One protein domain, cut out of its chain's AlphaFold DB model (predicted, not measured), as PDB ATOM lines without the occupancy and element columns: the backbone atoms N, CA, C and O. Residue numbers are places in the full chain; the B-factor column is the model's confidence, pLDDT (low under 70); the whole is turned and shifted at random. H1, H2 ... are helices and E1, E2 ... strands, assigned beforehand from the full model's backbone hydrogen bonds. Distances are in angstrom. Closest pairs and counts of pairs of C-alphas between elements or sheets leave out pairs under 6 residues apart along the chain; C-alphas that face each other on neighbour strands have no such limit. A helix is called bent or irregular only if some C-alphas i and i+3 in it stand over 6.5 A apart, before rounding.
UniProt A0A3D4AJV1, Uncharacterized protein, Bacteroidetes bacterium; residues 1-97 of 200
ATOM      1  N   MET A   1     -50.228  38.134 -39.570       51.84
ATOM      2  CA  MET A   1     -48.885  37.640 -39.964       51.84
ATOM      3  C   MET A   1     -48.887  36.120 -39.821       51.84
ATOM      4  O   MET A   1     -49.486  35.658 -38.864       51.84
ATOM      5  N   LYS A   2     -48.327  35.340 -40.760       68.81
ATOM      6  CA  LYS A   2     -48.231  33.868 -40.625       68.81
ATOM      7  C   LYS A   2     -46.837  33.490 -40.140       68.81
ATOM      8  O   LYS A   2     -45.868  34.089 -40.606       68.81
ATOM      9  N   LEU A   3     -46.734  32.509 -39.251       82.56
ATOM     10  CA  LEU A   3     -45.443  32.033 -38.767       82.56
ATOM     11  C   LEU A   3     -44.729  31.244 -39.866       82.56
ATOM     12  O   LEU A   3     -45.356  30.516 -40.637       82.56
ATOM     13  N   VAL A   4     -43.399  31.323 -39.900       87.94
ATOM     14  CA  VAL A   4     -42.585  30.521 -40.827       87.94
ATOM     15  C   VAL A   4     -42.892  29.029 -40.660       87.94
ATOM     16  O   VAL A   4     -43.126  28.338 -41.645       87.94
ATOM     17  N   VAL A   5     -42.983  28.539 -39.419       87.31
ATOM     18  CA  VAL A   5     -43.278  27.123 -39.146       87.31
ATOM     19  C   VAL A   5     -44.625  26.680 -39.713       87.31
ATOM     20  O   VAL A   5     -44.717  25.579 -40.247       87.31
ATOM     21  N   GLU A   6     -45.648  27.541 -39.664       89.62
ATOM     22  CA  GLU A   6     -46.967  27.238 -40.222       89.62
ATOM     23  C   GLU A   6     -46.851  26.987 -41.715       89.62
ATOM     24  O   GLU A   6     -47.321  25.966 -42.200       89.62
ATOM     25  N   GLN A   7     -46.193  27.896 -42.436       89.56
ATOM     26  CA  GLN A   7     -46.052  27.799 -43.886       89.56
ATOM     27  C   GLN A   7     -45.241  26.568 -44.289       89.56
ATOM     28  O   GLN A   7     -45.671  25.793 -45.144       89.56
ATOM     29  N   VAL A   8     -44.083  26.372 -43.653       90.81
ATOM     30  CA  VAL A   8     -43.154  25.302 -44.016       90.81
ATOM     31  C   VAL A   8     -43.738  23.940 -43.667       90.81
ATOM     32  O   VAL A   8     -43.887  23.096 -44.548       90.81
ATOM     33  N   VAL A   9     -44.141  23.729 -42.413       90.12
ATOM     34  CA  VAL A   9     -44.687  22.435 -41.983       90.12
ATOM     35  C   VAL A   9     -46.072  22.206 -42.590       90.12
ATOM     36  O   VAL A   9     -46.395  21.081 -42.955       90.12
ATOM     37  N   GLY A  10     -46.870  23.255 -42.804       92.44
ATOM     38  CA  GLY A  10     -48.157  23.157 -43.494       92.44
ATOM     39  C   GLY A  10     -47.995  22.667 -44.932       92.44
ATOM     40  O   GLY A  10     -48.706  21.758 -45.358       92.44
ATOM     41  N   TYR A  11     -47.007  23.184 -45.664       93.31
ATOM     42  CA  TYR A  11     -46.646  22.644 -46.973       93.31
ATOM     43  C   TYR A  11     -46.164  21.190 -46.884       93.31
ATOM     44  O   TYR A  11     -46.581  20.361 -47.688       93.31
ATOM     45  N   MET A  12     -45.345  20.842 -45.893       91.56
ATOM     46  CA  MET A  12     -44.884  19.460 -45.716       91.56
ATOM     47  C   MET A  12     -46.041  18.489 -45.465       91.56
ATOM     48  O   MET A  12     -46.052  17.397 -46.025       91.56
ATOM     49  N   LEU A  13     -47.045  18.888 -44.683       92.12
ATOM     50  CA  LEU A  13     -48.259  18.098 -44.485       92.12
ATOM     51  C   LEU A  13     -49.031  17.896 -45.800       92.12
ATOM     52  O   LEU A  13     -49.565  16.808 -46.015       92.12
ATOM     53  N   LYS A  14     -49.028  18.882 -46.711       93.31
ATOM     54  CA  LYS A  14     -49.567  18.712 -48.073       93.31
ATOM     55  C   LYS A  14     -48.776  17.688 -48.879       93.31
ATOM     56  O   LYS A  14     -49.383  16.821 -49.500       93.31
ATOM     57  N   VAL A  15     -47.443  17.735 -48.828       91.94
ATOM     58  CA  VAL A  15     -46.586  16.714 -49.462       91.94
ATOM     59  C   VAL A  15     -46.958  15.325 -48.944       91.94
ATOM     60  O   VAL A  15     -47.200  14.421 -49.736       91.94
ATOM     61  N   MET A  16     -47.100  15.164 -47.628       88.44
ATOM     62  CA  MET A  16     -47.469  13.882 -47.021       88.44
ATOM     63  C   MET A  16     -48.861  13.405 -47.457       88.44
ATOM     64  O   MET A  16     -49.006  12.253 -47.861       88.44
ATOM     65  N   LYS A  17     -49.873  14.285 -47.429       90.19
ATOM     66  CA  LYS A  17     -51.240  13.943 -47.856       90.19
ATOM     67  C   LYS A  17     -51.332  13.630 -49.351       90.19
ATOM     68  O   LYS A  17     -52.151  12.805 -49.742       90.19
ATOM     69  N   SER A  18     -50.499  14.249 -50.186       89.00
ATOM     70  CA  SER A  18     -50.515  14.026 -51.639       89.00
ATOM     71  C   SER A  18     -50.098  12.610 -52.063       89.00
ATOM     72  O   SER A  18     -50.262  12.248 -53.224       89.00
ATOM     73  N   GLY A  19     -49.537  11.812 -51.147       83.94
ATOM     74  CA  GLY A  19     -49.040  10.466 -51.439       83.94
ATOM     75  C   GLY A  19     -47.688  10.442 -52.159       83.94
ATOM     76  O   GLY A  19     -47.183   9.361 -52.467       83.94
ATOM     77  N   ILE A  20     -47.069  11.604 -52.404       88.31
ATOM     78  CA  ILE A  20     -45.713  11.690 -52.949       88.31
ATOM     79  C   ILE A  20     -44.742  10.983 -51.996       88.31
ATOM     80  O   ILE A  20     -44.718  11.224 -50.787       88.31
ATOM     81  N   LYS A  21     -43.909  10.099 -52.550       86.38
ATOM     82  CA  LYS A  21     -42.923   9.348 -51.773       86.38
ATOM     83  C   LYS A  21     -41.789  10.274 -51.321       86.38
ATOM     84  O   LYS A  21     -40.993  10.739 -52.128       86.38
ATOM     85  N   ILE A  22     -41.676  10.491 -50.013       89.00
ATOM     86  CA  ILE A  22     -40.634  11.340 -49.419       89.00
ATOM     87  C   ILE A  22     -39.364  10.503 -49.191       89.00
ATOM     88  O   ILE A  22     -39.197   9.881 -48.140       89.00
ATOM     89  N   THR A  23     -38.477  10.447 -50.188       88.00
ATOM     90  CA  THR A  23     -37.168   9.768 -50.091       88.00
ATOM     91  C   THR A  23     -36.038  10.729 -49.741       88.00
ATOM     92  O   THR A  23     -35.295  10.462 -48.801       88.00
ATOM     93  N   THR A  24     -35.936  11.848 -50.460       89.88
ATOM     94  CA  THR A  24     -34.787  12.770 -50.427       89.88
ATOM     95  C   THR A  24     -34.605  13.451 -49.070       89.88
ATOM     96  O   THR A  24     -33.502  13.459 -48.538       89.88
ATOM     97  N   TYR A  25     -35.689  13.946 -48.464       92.75
ATOM     98  CA  TYR A  25     -35.648  14.690 -47.197       92.75
ATOM     99  C   TYR A  25     -36.348  13.962 -46.042       92.75
ATOM    100  O   TYR A  25     -36.947  14.570 -45.155       92.75
ATOM    101  N   ARG A  26     -36.352  12.624 -46.071       91.38
ATOM    102  CA  ARG A  26     -37.124  11.802 -45.124       91.38
ATOM    103  C   ARG A  26     -36.797  12.113 -43.659       91.38
ATOM    104  O   ARG A  26     -37.702  12.111 -42.823       91.38
ATOM    105  N   TYR A  27     -35.524  12.340 -43.344       92.44
ATOM    106  CA  TYR A  27     -35.072  12.553 -41.970       92.44
ATOM    107  C   TYR A  27     -35.466  13.936 -41.454       92.44
ATOM    108  O   TYR A  27     -35.980  14.045 -40.343       92.44
ATOM    109  N   GLU A  28     -35.330  14.968 -42.283       93.19
ATOM    110  CA  GLU A  28     -35.764  16.329 -41.987       93.19
ATOM    111  C   GLU A  28     -37.280  16.386 -41.793       93.19
ATOM    112  O   GLU A  28     -37.752  16.973 -40.819       93.19
ATOM    113  N   PHE A  29     -38.039  15.699 -42.661       90.44
ATOM    114  CA  PHE A  29     -39.485  15.529 -42.501       90.44
ATOM    115  C   PHE A  29     -39.837  14.886 -41.166       90.44
ATOM    116  O   PHE A  29     -40.745  15.352 -40.482       90.44
ATOM    117  N   ASN A  30     -39.127  13.826 -40.785       88.19
ATOM    118  CA  ASN A  30     -39.388  13.144 -39.530       88.19
ATOM    119  C   ASN A  30     -39.087  14.031 -38.316       88.19
ATOM    120  O   ASN A  30     -39.917  14.090 -37.411       88.19
ATOM    121  N   ALA A  31     -37.950  14.728 -38.316       88.50
ATOM    122  CA  ALA A  31     -37.522  15.575 -37.208       88.50
ATOM    123  C   ALA A  31     -38.522  16.713 -36.953       88.50
ATOM    124  O   ALA A  31     -39.090  16.816 -35.866       88.50
ATOM    125  N   ILE A  32     -38.842  17.514 -37.976       86.25
ATOM    126  CA  ILE A  32     -39.727  18.670 -37.780       86.25
ATOM    127  C   ILE A  32     -41.189  18.274 -37.538       86.25
ATOM    128  O   ILE A  32     -41.881  18.936 -36.768       86.25
ATOM    129  N   ARG A  33     -41.663  17.158 -38.115       81.75
ATOM    130  CA  ARG A  33     -43.006  16.605 -37.840       81.75
ATOM    131  C   ARG A  33     -43.208  16.287 -36.362       81.75
ATOM    132  O   ARG A  33     -44.333  16.370 -35.865       81.75
ATOM    133  N   HIS A  34     -42.130  15.877 -35.707       79.38
ATOM    134  CA  HIS A  34     -42.097  15.555 -34.291       79.38
ATOM    135  C   HIS A  34     -41.597  16.724 -33.440       79.38
ATOM    136  O   HIS A  34     -41.482  16.554 -32.232       79.38
ATOM    137  N   ALA A  35     -41.359  17.899 -34.031       79.31
ATOM    138  CA  ALA A  35     -40.806  19.072 -33.354       79.31
ATOM    139  C   ALA A  35     -39.487  18.782 -32.602       79.31
ATOM    140  O   ALA A  35     -39.185  19.400 -31.583       79.31
ATOM    141  N   ASP A  36     -38.689  17.863 -33.156       83.25
ATOM    142  CA  ASP A  36     -37.295  17.628 -32.786       83.25
ATOM    143  C   ASP A  36     -36.424  18.662 -33.520       83.25
ATOM    144  O   ASP A  36     -35.867  18.428 -34.602       83.25
ATOM    145  N   TYR A  37     -36.392  19.873 -32.958       85.44
ATOM    146  CA  TYR A  37     -35.675  21.002 -33.547       85.44
ATOM    147  C   TYR A  37     -34.157  20.796 -33.529       85.44
ATOM    148  O   TYR A  37     -33.484  21.249 -34.453       85.44
ATOM    149  N   GLY A  38     -33.615  20.095 -32.528       83.56
ATOM    150  CA  GLY A  38     -32.184  19.806 -32.423       83.56
ATOM    151  C   GLY A  38     -31.689  18.949 -33.588       83.56
ATOM    152  O   GLY A  38     -30.770  19.348 -34.309       83.56
ATOM    153  N   THR A  39     -32.350  17.815 -33.842       88.62
ATOM    154  CA  THR A  39     -32.040  16.963 -34.998       88.62
ATOM    155  C   THR A  39     -32.277  17.710 -36.307       88.62
ATOM    156  O   THR A  39     -31.434  17.664 -37.203       88.62
ATOM    157  N   PHE A  40     -33.385  18.449 -36.425       90.88
ATOM    158  CA  PHE A  40     -33.692  19.207 -37.638       90.88
ATOM    159  C   PHE A  40     -32.603  20.237 -37.983       90.88
ATOM    160  O   PHE A  40     -32.147  20.299 -39.127       90.88
ATOM    161  N   LEU A  41     -32.145  21.012 -36.996       90.00
ATOM    162  CA  LEU A  41     -31.072  21.995 -37.165       90.00
ATOM    163  C   LEU A  41     -29.758  21.329 -37.598       90.00
ATOM    164  O   LEU A  41     -29.097  21.825 -38.512       90.00
ATOM    165  N   ASN A  42     -29.421  20.179 -37.009       90.06
ATOM    166  CA  ASN A  42     -28.224  19.411 -37.362       90.06
ATOM    167  C   ASN A  42     -28.263  18.848 -38.794       90.06
ATOM    168  O   ASN A  42     -27.216  18.752 -39.440       90.06
ATOM    169  N   LEU A  43     -29.449  18.486 -39.297       92.19
ATOM    170  CA  LEU A  43     -29.632  17.984 -40.662       92.19
ATOM    171  C   LEU A  43     -29.571  19.110 -41.700       92.19
ATOM    172  O   LEU A  43     -28.835  19.015 -42.681       92.19
ATOM    173  N   VAL A  44     -30.321  20.196 -41.483       92.25
ATOM    174  CA  VAL A  44     -30.432  21.286 -42.465       92.25
ATOM    175  C   VAL A  44     -29.188  22.173 -42.481       92.25
ATOM    176  O   VAL A  44     -28.842  22.700 -43.543       92.25
ATOM    177  N   LYS A  45     -28.519  22.326 -41.327       88.75
ATOM    178  CA  LYS A  45     -27.321  23.160 -41.127       88.75
ATOM    179  C   LYS A  45     -27.509  24.607 -41.596       88.75
ATOM    180  O   LYS A  45     -26.613  25.205 -42.190       88.75
ATOM    181  N   GLY A  46     -28.700  25.161 -41.367       86.19
ATOM    182  CA  GLY A  46     -28.965  26.577 -41.597       86.19
ATOM    183  C   GLY A  46     -28.339  27.465 -40.515       86.19
ATOM    184  O   GLY A  46     -27.894  26.964 -39.480       86.19
ATOM    185  N   PRO A  47     -28.301  28.791 -40.736       88.31
ATOM    186  CA  PRO A  47     -27.752  29.719 -39.759       88.31
ATOM    187  C   PRO A  47     -28.609  29.735 -38.490       88.31
ATOM    188  O   PRO A  47     -29.840  29.748 -38.560       88.31
ATOM    189  N   LEU A  48     -27.948  29.766 -37.332       85.19
ATOM    190  CA  LEU A  48     -28.609  29.919 -36.041       85.19
ATOM    191  C   LEU A  48     -28.745  31.414 -35.726       85.19
ATOM    192  O   LEU A  48     -27.733  32.115 -35.689       85.19
ATOM    193  N   PRO A  49     -29.969  31.928 -35.524       84.75
ATOM    194  CA  PRO A  49     -30.147  33.317 -35.145       84.75
ATOM    195  C   PRO A  49     -29.644  33.539 -33.715       84.75
ATOM    196  O   PRO A  49     -29.827  32.691 -32.839       84.75
ATOM    197  N   PHE A  50     -29.049  34.706 -33.478       81.69
ATOM    198  CA  PHE A  50     -28.650  35.130 -32.140       81.69
ATOM    199  C   PHE A  50     -29.884  35.308 -31.239       81.69
ATOM    200  O   PHE A  50     -30.893  35.881 -31.660       81.69
ATOM    201  N   MET A  51     -29.802  34.822 -30.000       79.50
ATOM    202  CA  MET A  51     -30.845  34.968 -28.984       79.50
ATOM    203  C   MET A  51     -30.209  35.195 -27.615       79.50
ATOM    204  O   MET A  51     -29.309  34.460 -27.212       79.50
ATOM    205  N   MET A  52     -30.744  36.163 -26.875       77.19
ATOM    206  CA  MET A  52     -30.418  36.385 -25.469       77.19
ATOM    207  C   MET A  52     -31.547  35.855 -24.599       77.19
ATOM    208  O   MET A  52     -32.718  36.143 -24.850       77.19
ATOM    209  N   LYS A  53     -31.193  35.088 -23.572       75.25
ATOM    210  CA  LYS A  53     -32.133  34.574 -22.582       75.25
ATOM    211  C   LYS A  53     -31.961  35.338 -21.289       75.25
ATOM    212  O   LYS A  53     -30.852  35.447 -20.772       75.25
ATOM    213  N   TRP A  54     -33.076  35.829 -20.770       76.31
ATOM    214  CA  TRP A  54     -33.146  36.398 -19.437       76.31
ATOM    215  C   TRP A  54     -33.953  35.466 -18.540       76.31
ATOM    216  O   TRP A  54     -35.081  35.103 -18.869       76.31
ATOM    217  N   HIS A  55     -33.373  35.082 -17.407       73.31
ATOM    218  CA  HIS A  55     -34.067  34.312 -16.385       73.31
ATOM    219  C   HIS A  55     -33.580  34.734 -15.002       73.31
ATOM    220  O   HIS A  55     -32.393  34.623 -14.707       73.31
ATOM    221  N   ASN A  56     -34.492  35.226 -14.157       76.25
ATOM    222  CA  ASN A  56     -34.210  35.615 -12.769       76.25
ATOM    223  C   ASN A  56     -32.970  36.518 -12.616       76.25
ATOM    224  O   ASN A  56     -32.123  36.290 -11.756       76.25
ATOM    225  N   GLY A  57     -32.839  37.533 -13.476       78.50
ATOM    226  CA  GLY A  57     -31.715  38.476 -13.435       78.50
ATOM    227  C   GLY A  57     -30.431  37.988 -14.115       78.50
ATOM    228  O   GLY A  57     -29.507  38.779 -14.278       78.50
ATOM    229  N   VAL A  58     -30.375  36.734 -14.569       78.31
ATOM    230  CA  VAL A  58     -29.236  36.189 -15.315       78.31
ATOM    231  C   VAL A  58     -29.490  36.339 -16.810       78.31
ATOM    232  O   VAL A  58     -30.506  35.876 -17.332       78.31
ATOM    233  N   ILE A  59     -28.544  36.977 -17.498       79.69
ATOM    234  CA  ILE A  59     -28.510  37.063 -18.956       79.69
ATOM    235  C   ILE A  59     -27.540  36.001 -19.465       79.69
ATOM    236  O   ILE A  59     -26.383  35.961 -19.055       79.69
ATOM    237  N   SER A  60     -28.009  35.145 -20.365       76.06
ATOM    238  CA  SER A  60     -27.188  34.129 -21.024       76.06
ATOM    239  C   SER A  60     -27.372  34.202 -22.531       76.06
ATOM    240  O   SER A  60     -28.472  34.464 -23.026       76.06
ATOM    241  N   GLU A  61     -26.296  33.963 -23.272       72.56
ATOM    242  CA  GLU A  61     -26.404  33.729 -24.704       72.56
ATOM    243  C   GLU A  61     -27.080  32.370 -24.919       72.56
ATOM    244  O   GLU A  61     -26.673  31.348 -24.360       72.56
ATOM    245  N   GLY A  62     -28.130  32.337 -25.738       63.19
ATOM    246  CA  GLY A  62     -28.715  31.097 -26.228       63.19
ATOM    247  C   GLY A  62     -27.792  30.445 -27.255       63.19
ATOM    248  O   GLY A  62     -28.169  30.327 -28.415       63.19
ATOM    249  N   SER A  63     -26.594  30.023 -26.860       50.75
ATOM    250  CA  SER A  63     -25.567  29.474 -27.762       50.75
ATOM    251  C   SER A  63     -25.697  27.968 -28.015       50.75
ATOM    252  O   SER A  63     -25.106  27.443 -28.954       50.75
ATOM    253  N   HIS A  64     -26.509  27.260 -27.227       53.81
ATOM    254  CA  HIS A  64     -26.665  25.809 -27.337       53.81
ATOM    255  C   HIS A  64     -27.911  25.437 -28.152       53.81
ATOM    256  O   HIS A  64     -28.951  26.099 -28.049       53.81
ATOM    257  N   ASN A  65     -27.816  24.384 -28.973       51.03
ATOM    258  CA  ASN A  65     -28.990  23.771 -29.595       51.03
ATOM    259  C   ASN A  65     -29.922  23.290 -28.469       51.03
ATOM    260  O   ASN A  65     -29.471  22.520 -27.618       51.03
ATOM    261  N   PRO A  66     -31.179  23.757 -28.411       52.75
ATOM    262  CA  PRO A  66     -32.092  23.356 -27.351       52.75
ATOM    263  C   PRO A  66     -32.333  21.850 -27.451       52.75
ATOM    264  O   PRO A  66     -32.701  21.343 -28.509       52.75
ATOM    265  N   ASN A  67     -32.099  21.139 -26.350       52.00
ATOM    266  CA  ASN A  67     -32.288  19.691 -26.247       52.00
ATOM    267  C   ASN A  67     -33.692  19.349 -25.716       52.00
ATOM    268  O   ASN A  67     -33.856  18.431 -24.917       52.00
ATOM    269  N   TYR A  68     -34.691  20.150 -26.093       54.47
ATOM    270  CA  TYR A  68     -36.046  20.052 -25.563       54.47
ATOM    271  C   TYR A  68     -37.047  19.912 -26.710       54.47
ATOM    272  O   TYR A  68     -37.083  20.734 -27.631       54.47
ATOM    273  N   ASP A  69     -37.868  18.865 -26.636       56.03
ATOM    274  CA  ASP A  69     -39.015  18.665 -27.517       56.03
ATOM    275  C   ASP A  69     -39.992  19.846 -27.364       56.03
ATOM    276  O   ASP A  69     -40.439  20.155 -26.261       56.03
ATOM    277  N   CYS A  70     -40.377  20.475 -28.482       61.31
ATOM    278  CA  CYS A  70     -41.437  21.498 -28.524       61.31
ATOM    279  C   CYS A  70     -41.208  22.747 -27.643       61.31
ATOM    280  O   CYS A  70     -42.146  23.228 -27.008       61.31
ATOM    281  N   ASP A  71     -39.991  23.299 -27.628       71.50
ATOM    282  CA  ASP A  71     -39.664  24.565 -26.949       71.50
ATOM    283  C   ASP A  71     -39.713  25.784 -27.901       71.50
ATOM    284  O   ASP A  71     -39.379  25.687 -29.087       71.50
ATOM    285  N   PHE A  72     -40.089  26.956 -27.374       76.81
ATOM    286  CA  PHE A  72     -40.084  28.240 -28.080       76.81
ATOM    287  C   PHE A  72     -38.687  28.598 -28.593       76.81
ATOM    288  O   PHE A  72     -38.555  29.081 -29.719       76.81
ATOM    289  N   GLU A  73     -37.639  28.336 -27.802       78.75
ATOM    290  CA  GLU A  73     -36.252  28.587 -28.213       78.75
ATOM    291  C   GLU A  73     -35.901  27.780 -29.472       78.75
ATOM    292  O   GLU A  73     -35.362  28.330 -30.436       78.75
ATOM    293  N   GLY A  74     -36.257  26.491 -29.492       80.38
ATOM    294  CA  GLY A  74     -36.045  25.606 -30.640       80.38
ATOM    295  C   GLY A  74     -36.839  26.044 -31.861       80.38
ATOM    296  O   GLY A  74     -36.280  26.167 -32.954       80.38
ATOM    297  N   LEU A  75     -38.116  26.373 -31.662       83.62
ATOM    298  CA  LEU A  75     -38.978  26.890 -32.716       83.62
ATOM    299  C   LEU A  75     -38.397  28.166 -33.345       83.62
ATOM    300  O   LEU A  75     -38.260  28.235 -34.567       83.62
ATOM    301  N   TYR A  76     -38.000  29.146 -32.532       85.00
ATOM    302  CA  TYR A  76     -37.423  30.400 -33.014       85.00
ATOM    303  C   TYR A  76     -36.108  30.169 -33.766       85.00
ATOM    304  O   TYR A  76     -35.951  30.620 -34.904       85.00
ATOM    305  N   LYS A  77     -35.177  29.413 -33.168       85.56
ATOM    306  CA  LYS A  77     -33.869  29.121 -33.775       85.56
ATOM    307  C   LYS A  77     -33.982  28.350 -35.085       85.56
ATOM    308  O   LYS A  77     -33.147  28.520 -35.968       85.56
ATOM    309  N   SER A  78     -35.029  27.543 -35.240       88.19
ATOM    310  CA  SER A  78     -35.280  26.791 -36.469       88.19
ATOM    311  C   SER A  78     -35.712  27.655 -37.657       88.19
ATOM    312  O   SER A  78     -35.612  27.188 -38.788       88.19
ATOM    313  N   GLY A  79     -36.138  28.909 -37.452       90.00
ATOM    314  CA  GLY A  79     -36.710  29.777 -38.491       90.00
ATOM    315  C   GLY A  79     -35.898  29.866 -39.795       90.00
ATOM    316  O   GLY A  79     -36.439  29.561 -40.863       90.00
ATOM    317  N   PRO A  80     -34.601  30.226 -39.758       91.62
ATOM    318  CA  PRO A  80     -33.786  30.286 -40.972       91.62
ATOM    319  C   PRO A  80     -33.623  28.922 -41.659       91.62
ATOM    320  O   PRO A  80     -33.740  28.823 -42.883       91.62
ATOM    321  N   SER A  81     -33.420  27.858 -40.876       93.31
ATOM    322  CA  SER A  81     -33.344  26.481 -41.379       93.31
ATOM    323  C   SER A  81     -34.663  26.029 -42.011       93.31
ATOM    324  O   SER A  81     -34.644  25.424 -43.077       93.31
ATOM    325  N   LEU A  82     -35.813  26.385 -41.431       93.62
ATOM    326  CA  LEU A  82     -37.136  26.118 -41.998       93.62
ATOM    327  C   LEU A  82     -37.290  26.770 -43.374       93.62
ATOM    328  O   LEU A  82     -37.729  26.111 -44.311       93.62
ATOM    329  N   MET A  83     -36.880  28.031 -43.533       93.50
ATOM    330  CA  MET A  83     -36.960  28.723 -44.826       93.50
ATOM    331  C   MET A  83     -36.048  28.100 -45.886       93.50
ATOM    332  O   MET A  83     -36.452  27.956 -47.042       93.50
ATOM    333  N   LEU A  84     -34.823  27.720 -45.513       94.25
ATOM    334  CA  LEU A  84     -33.908  27.008 -46.410       94.25
ATOM    335  C   LEU A  84     -34.483  25.654 -46.819       94.25
ATOM    336  O   LEU A  84     -34.478  25.301 -47.999       94.25
ATOM    337  N   PHE A  85     -35.004  24.917 -45.845       94.69
ATOM    338  CA  PHE A  85     -35.603  23.616 -46.067       94.69
ATOM    339  C   PHE A  85     -36.837  23.707 -46.965       94.69
ATOM    340  O   PHE A  85     -36.951  22.958 -47.928       94.69
ATOM    341  N   TYR A  86     -37.697  24.699 -46.746       94.25
ATOM    342  CA  TYR A  86     -38.864  24.949 -47.585       94.25
ATOM    343  C   TYR A  86     -38.501  25.179 -49.051       94.25
ATOM    344  O   TYR A  86     -39.104  24.571 -49.931       94.25
ATOM    345  N   LYS A  87     -37.472  25.993 -49.329       94.56
ATOM    346  CA  LYS A  87     -36.978  26.199 -50.701       94.56
ATOM    347  C   LYS A  87     -36.521  24.885 -51.337       94.56
ATOM    348  O   LYS A  87     -36.899  24.603 -52.469       94.56
ATOM    349  N   LYS A  88     -35.767  24.066 -50.595       94.62
ATOM    350  CA  LYS A  88     -35.324  22.738 -51.048       94.62
ATOM    351  C   LYS A  88     -36.508  21.816 -51.347       94.62
ATOM    352  O   LYS A  88     -36.527  21.175 -52.391       94.62
ATOM    353  N   CYS A  89     -37.516  21.784 -50.476       94.00
ATOM    354  CA  CYS A  89     -38.712  20.979 -50.702       94.00
ATOM    355  C   CYS A  89     -39.526  21.471 -51.903       94.00
ATOM    356  O   CYS A  89     -39.995  20.647 -52.673       94.00
ATOM    357  N   MET A  90     -39.659  22.785 -52.101       94.00
ATOM    358  CA  MET A  90     -40.347  23.348 -53.268       94.00
ATOM    359  C   MET A  90     -39.639  23.003 -54.583       94.00
ATOM    360  O   MET A  90     -40.311  22.773 -55.583       94.00
ATOM    361  N   MET A  91     -38.302  22.956 -54.592       95.12
ATOM    362  CA  MET A  91     -37.530  22.521 -55.763       95.12
ATOM    363  C   MET A  91     -37.714  21.028 -56.060       95.12
ATOM    364  O   MET A  91     -37.791  20.649 -57.222       95.12
ATOM    365  N   GLU A  92     -37.793  20.198 -55.020       95.31
ATOM    366  CA  GLU A  92     -37.889  18.738 -55.137       95.31
ATOM    367  C   GLU A  92     -39.314  18.246 -55.440       95.31
ATOM    368  O   GLU A  92     -39.518  17.404 -56.309       95.31
ATOM    369  N   TYR A  93     -40.310  18.755 -54.713       94.31
ATOM    370  CA  TYR A  93     -41.693  18.264 -54.750       94.31
ATOM    371  C   TYR A  93     -42.655  19.218 -55.469       94.31
ATOM    372  O   TYR A  93     -43.831  18.897 -55.637       94.31
ATOM    373  N   GLY A  94     -42.178  20.390 -55.896       93.69
ATOM    374  CA  GLY A  94     -42.985  21.380 -56.602       93.69
ATOM    375  C   GLY A  94     -44.071  22.024 -55.736       93.69
ATOM    376  O   GLY A  94     -44.150  21.854 -54.519       93.69
ATOM    377  N   LYS A  95     -44.944  22.809 -56.367       93.44
ATOM    378  CA  LYS A  95     -46.109  23.384 -55.687       93.44
ATOM    379  C   LYS A  95     -47.191  22.313 -55.536       93.44
ATOM    380  O   LYS A  95     -47.581  21.695 -56.520       93.44
ATOM    381  N   ILE A  96     -47.715  22.157 -54.319       92.69
ATOM    382  CA  ILE A  96     -48.799  21.215 -54.017       92.69
ATOM    383  C   ILE A  96     -50.046  21.987 -53.601       92.69
ATOM    384  O   ILE A  96     -50.022  22.795 -52.661       92.69
ATOM    385  N   GLU A  97     -51.133  21.709 -54.311       90.81
ATOM    386  CA  GLU A  97     -52.472  22.212 -54.035       90.81
ATOM    387  C   GLU A  97     -53.343  21.058 -53.551       90.81
ATOM    388  O   GLU A  97     -53.364  19.985 -54.157       90.81
TER     389      GLU A  97
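This is residues 1 to 97 of the 200 residues of an uncharacterized protein of Bacteroidetes bacterium (UniProt A0A3D4AJV1). H1 and H3 pack on the long, kinked H4, with H2 beside H3, and the strand hairpin E1-E2 reaches out as an arm at one end. The 97 printed residues run H1 H2 H3 E1 E2 H4, mostly helix with one antiparallel pair. The whole is only just compact, close to loose, with a radius of gyration of the C-alphas of 14.5 A and spans of 50 by 28 by 20 A.

Look first at H1, residues 4 to 17, which touches H4, residues 72 to 93, at a steep tilt of 46 degrees; the closest C-alphas, Val 8 and Tyr 86, are 5.6 A apart. H2, residues 26 to 33, forms a helical hairpin with H3, residues 37 to 44; their closest C-alphas, Ala 31 and Phe 40, are 5.3 A apart. H3 touches H4, closest at C-alphas Tyr 37 and Gly 74, 5.5 A. E1, residues 52 to 55, and E2, residues 58 to 61, form a hairpin, with N 53 and O 60 at 2.8 A, within hydrogen-bond range. Every O i to N i+4 pair is within range in H1, H2 and H3, and 15 of 18 in H4.

Find C-alpha 4 at (-42.585, 30.521, -40.827); from there H1 runs 20.0 A. H4 runs 28.5 A to C-alpha 93 at (-41.693, 18.264, -54.750), irregular, with a kink of 53 degrees near residue 80 and C-alphas 77 and 80 7.3 A apart.

C-alphas Gly 19 and Gly 57 are the farthest apart, 50.3 A. The printed part has no cut and no long link; pLDDT is under 70 at residues 1 to 2 and 62 to 70.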